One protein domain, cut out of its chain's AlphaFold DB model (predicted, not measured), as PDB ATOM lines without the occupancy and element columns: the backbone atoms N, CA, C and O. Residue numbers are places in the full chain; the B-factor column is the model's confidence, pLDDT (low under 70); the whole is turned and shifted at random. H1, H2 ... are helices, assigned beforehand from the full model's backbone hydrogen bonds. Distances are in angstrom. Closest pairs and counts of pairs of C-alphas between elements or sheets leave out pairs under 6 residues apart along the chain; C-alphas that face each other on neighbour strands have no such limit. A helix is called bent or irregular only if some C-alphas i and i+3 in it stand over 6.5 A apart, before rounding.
ATOM      1  N   PHE A  20     204.687 171.041 129.028       82.75
ATOM      2  CA  PHE A  20     204.317 170.307 130.234       82.75
ATOM      3  C   PHE A  20     204.279 171.205 131.479       82.75
ATOM      4  O   PHE A  20     203.300 171.186 132.222       82.75
ATOM      5  N   GLU A  21     205.292 172.051 131.680       80.31
ATOM      6  CA  GLU A  21     205.303 173.028 132.777       80.31
ATOM      7  C   GLU A  21     204.138 174.014 132.671       80.31
ATOM      8  O   GLU A  21     203.492 174.309 133.675       80.31
ATOM      9  N   LYS A  22     203.812 174.480 131.457       79.69
ATOM     10  CA  LYS A  22     202.647 175.349 131.226       79.69
ATOM     11  C   LYS A  22     201.347 174.653 131.632       79.69
ATOM     12  O   LYS A  22     200.527 175.270 132.308       79.69
ATOM     13  N   ILE A  23     201.179 173.378 131.277       84.62
ATOM     14  CA  ILE A  23     200.010 172.578 131.671       84.62
ATOM     15  C   ILE A  23     199.941 172.429 133.194       84.62
ATOM     16  O   ILE A  23     198.882 172.673 133.767       84.62
ATOM     17  N   ILE A  24     201.050 172.097 133.864       84.38
ATOM     18  CA  ILE A  24     201.082 171.974 135.330       84.38
ATOM     19  C   ILE A  24     200.729 173.298 136.008       84.38
ATOM     20  O   ILE A  24     199.934 173.304 136.944       84.38
ATOM     21  N   ILE A  25     201.282 174.419 135.538       81.31
ATOM     22  CA  ILE A  25     200.969 175.745 136.085       81.31
ATOM     23  C   ILE A  25     199.476 176.033 135.931       81.31
ATOM     24  O   ILE A  25     198.833 176.456 136.889       81.31
ATOM     25  N   VAL A  26     198.909 175.774 134.753       81.69
ATOM     26  CA  VAL A  26     197.478 175.973 134.499       81.69
ATOM     27  C   VAL A  26     196.636 175.076 135.409       81.69
ATOM     28  O   VAL A  26     195.743 175.585 136.078       81.69
ATOM     29  N   LEU A  27     196.941 173.781 135.511       84.56
ATOM     30  CA  LEU A  27     196.222 172.844 136.383       84.56
ATOM     31  C   LEU A  27     196.313 173.235 137.862       84.56
ATOM     32  O   LEU A  27     195.311 173.174 138.568       84.56
ATOM     33  N   GLY A  28     197.487 173.671 138.322       82.38
ATOM     34  CA  GLY A  28     197.692 174.153 139.688       82.38
ATOM     35  C   GLY A  28     196.919 175.440 139.979       82.38
ATOM     36  O   GLY A  28     196.339 175.588 141.049       82.38
ATOM     37  N   VAL A  29     196.849 176.359 139.012       81.12
ATOM     38  CA  VAL A  29     195.979 177.536 139.111       81.12
ATOM     39  C   VAL A  29     194.519 177.086 139.160       81.12
ATOM     40  O   VAL A  29     193.814 177.435 140.092       81.12
ATOM     41  N   PHE A  30     194.045 176.246 138.243       83.00
ATOM     42  CA  PHE A  30     192.653 175.787 138.272       83.00
ATOM     43  C   PHE A  30     192.281 175.075 139.577       83.00
ATOM     44  O   PHE A  30     191.197 175.322 140.102       83.00
ATOM     45  N   SER A  31     193.161 174.242 140.138       82.50
ATOM     46  CA  SER A  31     192.869 173.520 141.379       82.50
ATOM     47  C   SER A  31     192.697 174.464 142.570       82.50
ATOM     48  O   SER A  31     191.721 174.332 143.301       82.50
ATOM     49  N   VAL A  32     193.557 175.475 142.722       82.12
ATOM     50  CA  VAL A  32     193.447 176.479 143.799       82.12
ATOM     51  C   VAL A  32     192.143 177.284 143.707       82.12
ATOM     52  O   VAL A  32     191.590 177.684 144.730       82.12
ATOM     53  N   PHE A  33     191.633 177.508 142.496       80.56
ATOM     54  CA  PHE A  33     190.462 178.352 142.255       80.56
ATOM     55  C   PHE A  33     189.151 177.563 142.271       80.56
ATOM     56  O   PHE A  33     188.118 178.081 142.679       80.56
ATOM     57  N   LEU A  34     189.164 176.309 141.826       83.31
ATOM     58  CA  LEU A  34     187.976 175.456 141.831       83.31
ATOM     59  C   LEU A  34     187.769 174.769 143.181       83.31
ATOM     60  O   LEU A  34     186.633 174.478 143.544       83.31
ATOM     61  N   PHE A  35     188.836 174.544 143.953       83.44
ATOM     62  CA  PHE A  35     188.740 173.846 145.233       83.44
ATOM     63  C   PHE A  35     187.773 174.522 146.226       83.44
ATOM     64  O   PHE A  35     186.912 173.825 146.767       83.44
ATOM     65  N   PRO A  36     187.802 175.854 146.437       83.81
ATOM     66  CA  PRO A  36     186.847 176.503 147.336       83.81
ATOM     67  C   PRO A  36     185.409 176.526 146.800       83.81
ATOM     68  O   PRO A  36     184.476 176.555 147.597       83.81
ATOM     69  N   VAL A  37     185.200 176.467 145.477       83.88
ATOM     70  CA  VAL A  37     183.858 176.516 144.858       83.88
ATOM     71  C   VAL A  37     182.974 175.367 145.343       83.88
ATOM     72  O   VAL A  37     181.797 175.582 145.620       83.88
ATOM     73  N   TYR A  38     183.546 174.170 145.509       81.44
ATOM     74  CA  TYR A  38     182.826 173.001 146.020       81.44
ATOM     75  C   TYR A  38     182.202 173.255 147.401       81.44
ATOM     76  O   TYR A  38     181.051 172.895 147.649       81.44
ATOM     77  N   TRP A  39     182.941 173.922 148.287       80.75
ATOM     78  CA  TRP A  39     182.488 174.241 149.642       80.75
ATOM     79  C   TRP A  39     181.542 175.441 149.673       80.75
ATOM     80  O   TRP A  39     180.594 175.468 150.455       80.75
ATOM     81  N   LEU A  40     181.774 176.410 148.788       86.00
ATOM     82  CA  LEU A  40     180.992 177.638 148.699       86.00
ATOM     83  C   LEU A  40     179.639 177.451 148.009       86.00
ATOM     84  O   LEU A  40     178.767 178.290 148.177       86.00
ATOM     85  N   PHE A  41     179.410 176.346 147.293       85.31
ATOM     86  CA  PHE A  41     178.138 176.094 146.602       85.31
ATOM     87  C   PHE A  41     176.904 176.137 147.521       85.31
ATOM     88  O   PHE A  41     175.804 176.437 147.065       85.31
ATOM     89  N   ARG A  42     177.076 175.859 148.820       84.69
ATOM     90  CA  ARG A  42     175.987 175.890 149.810       84.69
ATOM     91  C   ARG A  42     175.631 177.293 150.304       84.69
ATOM     92  O   ARG A  42     174.567 177.457 150.888       84.69
ATOM     93  N   ASP A  43     176.494 178.276 150.066       85.25
ATOM     94  CA  ASP A  43     176.268 179.670 150.434       85.25
ATOM     95  C   ASP A  43     176.372 180.546 149.172       85.25
ATOM     96  O   ASP A  43     177.475 180.920 148.752       85.25
ATOM     97  N   PRO A  44     175.238 180.871 148.526       84.06
ATOM     98  CA  PRO A  44     175.243 181.607 147.266       84.06
ATOM     99  C   PRO A  44     175.848 183.010 147.402       84.06
ATOM    100  O   PRO A  44     176.384 183.540 146.425       84.06
ATOM    101  N   LEU A  45     175.808 183.607 148.598       79.00
ATOM    102  CA  LEU A  45     176.357 184.934 148.850       79.00
ATOM    103  C   LEU A  45     177.888 184.881 148.913       79.00
ATOM    104  O   LEU A  45     178.557 185.673 148.243       79.00
ATOM    105  N   LEU A  46     178.450 183.905 149.633       81.75
ATOM    106  CA  LEU A  46     179.901 183.696 149.669       81.75
ATOM    107  C   LEU A  46     180.453 183.211 148.322       81.75
ATOM    108  O   LEU A  46     181.518 183.666 147.901       81.75
ATOM    109  N   LEU A  47     179.726 182.343 147.609       84.50
ATOM    110  CA  LEU A  47     180.098 181.934 146.253       84.50
ATOM    111  C   LEU A  47     180.139 183.137 145.301       84.50
ATOM    112  O   LEU A  47     181.107 183.300 144.555       84.50
ATOM    113  N   GLY A  48     179.127 184.007 145.357       82.62
ATOM    114  CA  GLY A  48     179.093 185.244 144.582       82.62
ATOM    115  C   GLY A  48     180.282 186.154 144.892       82.62
ATOM    116  O   GLY A  48     180.990 186.582 143.978       82.62
ATOM    117  N   ALA A  49     180.563 186.393 146.177       80.69
ATOM    118  CA  ALA A  49     181.700 187.201 146.616       80.69
ATOM    119  C   ALA A  49     183.046 186.619 146.149       80.69
ATOM    120  O   ALA A  49     183.931 187.366 145.725       80.69
ATOM    121  N   TYR A  50     183.192 185.293 146.160       84.56
ATOM    122  CA  TYR A  50     184.385 184.597 145.687       84.56
ATOM    123  C   TYR A  50     184.596 184.778 144.179       84.56
ATOM    124  O   TYR A  50     185.682 185.165 143.742       84.56
ATOM    125  N   VAL A  51     183.543 184.579 143.379       85.12
ATOM    126  CA  VAL A  51     183.589 184.769 141.920       85.12
ATOM    127  C   VAL A  51     183.913 186.220 141.558       85.12
ATOM    128  O   VAL A  51     184.787 186.461 140.724       85.12
ATOM    129  N   ILE A  52     183.268 187.193 142.212       82.56
ATOM    130  CA  ILE A  52     183.533 188.626 141.999       82.56
ATOM    131  C   ILE A  52     184.983 188.963 142.360       82.56
ATOM    132  O   ILE A  52     185.666 189.634 141.586       82.56
ATOM    133  N   SER A  53     185.472 188.466 143.500       81.81
ATOM    134  CA  SER A  53     186.844 188.711 143.964       81.81
ATOM    135  C   SER A  53     187.884 188.200 142.965       81.81
ATOM    136  O   SER A  53     188.843 188.908 142.651       81.81
ATOM    137  N   TRP A  54     187.675 187.012 142.394       84.19
ATOM    138  CA  TRP A  54     188.562 186.485 141.356       84.19
ATOM    139  C   TRP A  54     188.452 187.225 140.033       84.19
ATOM    140  O   TRP A  54     189.479 187.504 139.408       84.19
ATOM    141  N   GLY A  55     187.236 187.582 139.618       83.94
ATOM    142  CA  GLY A  55     187.017 188.431 138.451       83.94
ATOM    143  C   GLY A  55     187.800 189.741 138.570       83.94
ATOM    144  O   GLY A  55     188.555 190.100 137.665       83.94
ATOM    145  N   LEU A  56     187.707 190.402 139.728       80.94
ATOM    146  CA  LEU A  56     188.464 191.609 140.052       80.94
ATOM    147  C   LEU A  56     189.975 191.370 140.053       80.94
ATOM    148  O   LEU A  56     190.710 192.167 139.467       80.94
ATOM    149  N   PHE A  57     190.453 190.282 140.659       83.38
ATOM    150  CA  PHE A  57     191.875 189.940 140.677       83.38
ATOM    151  C   PHE A  57     192.434 189.788 139.259       83.38
ATOM    152  O   PHE A  57     193.387 190.481 138.889       83.38
ATOM    153  N   PHE A  58     191.816 188.938 138.435       82.31
ATOM    154  CA  PHE A  58     192.272 188.712 137.068       82.31
ATOM    155  C   PHE A  58     192.182 189.976 136.231       82.31
ATOM    156  O   PHE A  58     193.128 190.288 135.513       82.31
ATOM    157  N   PHE A  59     191.097 190.737 136.356       80.00
ATOM    158  CA  PHE A  59     190.952 191.989 135.629       80.00
ATOM    159  C   PHE A  59     192.022 193.016 136.043       80.00
ATOM    160  O   PHE A  59     192.594 193.689 135.187       80.00
ATOM    161  N   THR A  60     192.365 193.093 137.332       79.44
ATOM    162  CA  THR A  60     193.445 193.954 137.849       79.44
ATOM    163  C   THR A  60     194.804 193.543 137.282       79.44
ATOM    164  O   THR A  60     195.544 194.383 136.764       79.44
ATOM    165  N   VAL A  61     195.134 192.247 137.347       79.06
ATOM    166  CA  VAL A  61     196.391 191.692 136.815       79.06
ATOM    167  C   VAL A  61     196.490 191.944 135.317       79.06
ATOM    168  O   VAL A  61     197.496 192.462 134.837       79.06
ATOM    169  N   TRP A  62     195.421 191.654 134.589       78.06
ATOM    170  CA  TRP A  62     195.305 191.853 133.152       78.06
ATOM    171  C   TRP A  62     195.510 193.311 132.738       78.06
ATOM    172  O   TRP A  62     196.220 193.604 131.775       78.06
ATOM    173  N   ARG A  63     194.920 194.238 133.492       73.50
ATOM    174  CA  ARG A  63     194.935 195.668 133.192       73.50
ATOM    175  C   ARG A  63     196.249 196.345 133.553       73.50
ATOM    176  O   ARG A  63     196.718 197.200 132.806       73.50
ATOM    177  N   TYR A  64     196.832 196.003 134.697       74.44
ATOM    178  CA  TYR A  64     197.970 196.746 135.240       74.44
ATOM    179  C   TYR A  64     199.277 195.955 135.261       74.44
ATOM    180  O   TYR A  64     200.346 196.545 135.105       74.44
ATOM    181  N   GLY A  65     199.207 194.637 135.449       71.62
ATOM    182  CA  GLY A  65     200.378 193.762 135.508       71.62
ATOM    183  C   GLY A  65     200.830 193.310 134.122       71.62
ATOM    184  O   GLY A  65     201.972 193.540 133.732       71.62
ATOM    185  N   CYS A  66     199.924 192.709 133.353       74.12
ATOM    186  CA  CYS A  66     200.235 192.039 132.092       74.12
ATOM    187  C   CYS A  66     200.771 192.964 130.995       74.12
ATOM    188  O   CYS A  66     201.597 192.532 130.197       74.12
ATOM    189  N   ILE A  67     200.352 194.233 130.976       70.00
ATOM    190  CA  ILE A  67     200.838 195.246 130.019       70.00
ATOM    191  C   ILE A  67     202.302 195.635 130.293       70.00
ATOM    192  O   ILE A  67     203.003 196.103 129.405       70.00
ATOM    193  N   ARG A  68     202.785 195.447 131.526       64.44
ATOM    194  CA  ARG A  68     204.150 195.806 131.952       64.44
ATOM    195  C   ARG A  68     204.992 194.579 132.300       64.44
ATOM    196  O   ARG A  68     206.033 194.701 132.942       64.44
ATOM    197  N   CYS A  69     204.510 193.389 131.951       68.81
ATOM    198  CA  CYS A  69     205.163 192.148 132.313       68.81
ATOM    199  C   CYS A  69     206.342 191.896 131.369       68.81
ATOM    200  O   CYS A  69     206.160 191.744 130.163       68.81
ATOM    201  N   ILE A  70     207.544 191.824 131.938       69.94
ATOM    202  CA  ILE A  70     208.775 191.494 131.205       69.94
ATOM    203  C   ILE A  70     208.853 190.008 130.823       69.94
ATOM    204  O   ILE A  70     209.647 189.625 129.972       69.94
ATOM    205  N   ASN A  71     208.013 189.160 131.428       72.81
ATOM    206  CA  ASN A  71     207.886 187.762 131.035       72.81
ATOM    207  C   ASN A  71     206.927 187.643 129.842       72.81
ATOM    208  O   ASN A  71     205.721 187.443 130.017       72.81
ATOM    209  N   PHE A  72     207.471 187.780 128.631       70.19
ATOM    210  CA  PHE A  72     206.720 187.709 127.372       70.19
ATOM    211  C   PHE A  72     206.106 186.331 127.078       70.19
ATOM    212  O   PHE A  72     205.284 186.227 126.172       70.19
ATOM    213  N   GLU A  73     206.479 185.284 127.819       69.12
ATOM    214  CA  GLU A  73     205.900 183.945 127.665       69.12
ATOM    215  C   GLU A  73     204.621 183.725 128.463       69.12
ATOM    216  O   GLU A  73     203.924 182.728 128.251       69.12
ATOM    217  N   PHE A  74     204.325 184.610 129.416       68.88
ATOM    218  CA  PHE A  74     203.150 184.438 130.249       68.88
ATOM    219  C   PHE A  74     201.887 184.494 129.368       68.88
ATOM    220  O   PHE A  74     201.750 185.449 128.602       68.88
ATOM    221  N   PRO A  75     200.944 183.533 129.462       66.62
ATOM    222  CA  PRO A  75     199.838 183.412 128.503       66.62
ATOM    223  C   PRO A  75     198.969 184.665 128.366       66.62
ATOM    224  O   PRO A  75     198.404 184.930 127.311       66.62
ATOM    225  N   VAL A  76     198.869 185.452 129.437       69.50
ATOM    226  CA  VAL A  76     198.086 186.694 129.471       69.50
ATOM    227  C   VAL A  76     198.948 187.951 129.307       69.50
ATOM    228  O   VAL A  76     198.448 189.047 129.544       69.50
ATOM    229  N   ASN A  77     200.228 187.831 128.929       75.88
ATOM    230  CA  ASN A  77     201.112 188.970 128.670       75.88
ATOM    231  C   ASN A  77     200.538 189.872 127.562       75.88
ATOM    232  O   ASN A  77     200.016 189.399 126.554       75.88
ATOM    233  N   ARG A  78     200.631 191.188 127.768       71.75
ATOM    234  CA  ARG A  78     200.157 192.221 126.834       71.75
ATOM    235  C   ARG A  78     201.149 193.364 126.679       71.75
ATOM    236  O   ARG A  78     200.751 194.504 126.438       71.75
ATOM    237  N   ALA A  79     202.425 193.091 126.902       72.56
ATOM    238  CA  ALA A  79     203.449 194.093 126.701       72.56
ATOM    239  C   ALA A  79     203.435 194.559 125.230       72.56
ATOM    240  O   ALA A  79     203.302 193.720 124.333       72.56
ATOM    241  N   PRO A  80     203.543 195.876 124.967       72.38
ATOM    242  CA  PRO A  80     203.572 196.404 123.607       72.38
ATOM    243  C   PRO A  80     204.676 195.756 122.762       72.38
ATOM    244  O   PRO A  80     205.751 195.425 123.271       72.38
ATOM    245  N   ALA A  81     204.434 195.614 121.457       69.88
ATOM    246  CA  ALA A  81     205.410 195.039 120.530       69.88
ATOM    247  C   ALA A  81     206.726 195.837 120.497       69.88
ATOM    248  O   ALA A  81     207.796 195.237 120.422       69.88
ATOM    249  N   GLU A  82     206.647 197.163 120.643       67.06
ATOM    250  CA  GLU A  82     207.798 198.067 120.764       67.06
ATOM    251  C   GLU A  82     208.673 197.704 121.965       67.06
ATOM    252  O   GLU A  82     209.851 197.407 121.786       67.06
ATOM    253  N   MET A  83     208.074 197.569 123.157       66.25
ATOM    254  CA  MET A  83     208.774 197.117 124.364       66.25
ATOM    255  C   MET A  83     209.455 195.764 124.121       66.25
ATOM    256  O   MET A  83     210.624 195.585 124.449       66.25
TER     257      MET A  83
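This is residues 20 to 83 of the 282 residues of an uncharacterized protein of Methanosarcina sp (UniProt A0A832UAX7). Two long helices, H2 and H1, make a narrow, flat V, joined at its point by a tight turn and open at the other end, where residues 69 to 83 loop back beside the end of H2 and trail off. The printed part has 64 residues with two named helices, H1 then H2, and no named strand; its class is all helix. It is loose, with a radius of gyration of the C-alphas of 14.8 A and spans of 48 by 27 by 10 A.

H2, residues 44 to 68, and H1, residues 20 to 40, only just touch, only at the corner by their link, with 3 pairs of C-alphas within 8 A. The closest C-alphas are those of Leu 40 and Leu 47, 5.0 A apart. The helices run opposite ways at a shallow tilt of 29 degrees. Residues 27 to 32 of H1 stand free. O i to N i+4 pairs are within hydrogen-bond range in 18 of 21 for H2 and 13 of 17 for H1.

H2 measures 35.7 A from C-alpha 44 at (175.243, 181.607, 147.266) to C-alpha 68, with a kink of 30 degrees near residue 62. H1 measures 30.6 A from C-alpha 20 at (204.317, 170.307, 130.234) to C-alpha 40. Both are only just irregular: C-alphas 63 and 66 are 6.52 A apart, C-alphas 33 and 36 6.50 A.

The C-alphas farthest apart, Arg 42 and Glu 82, are 48.5 A apart. The printed part has no cut. Residues 68 to 70, 73 to 76 and 81 to 83 have pLDDT under 70.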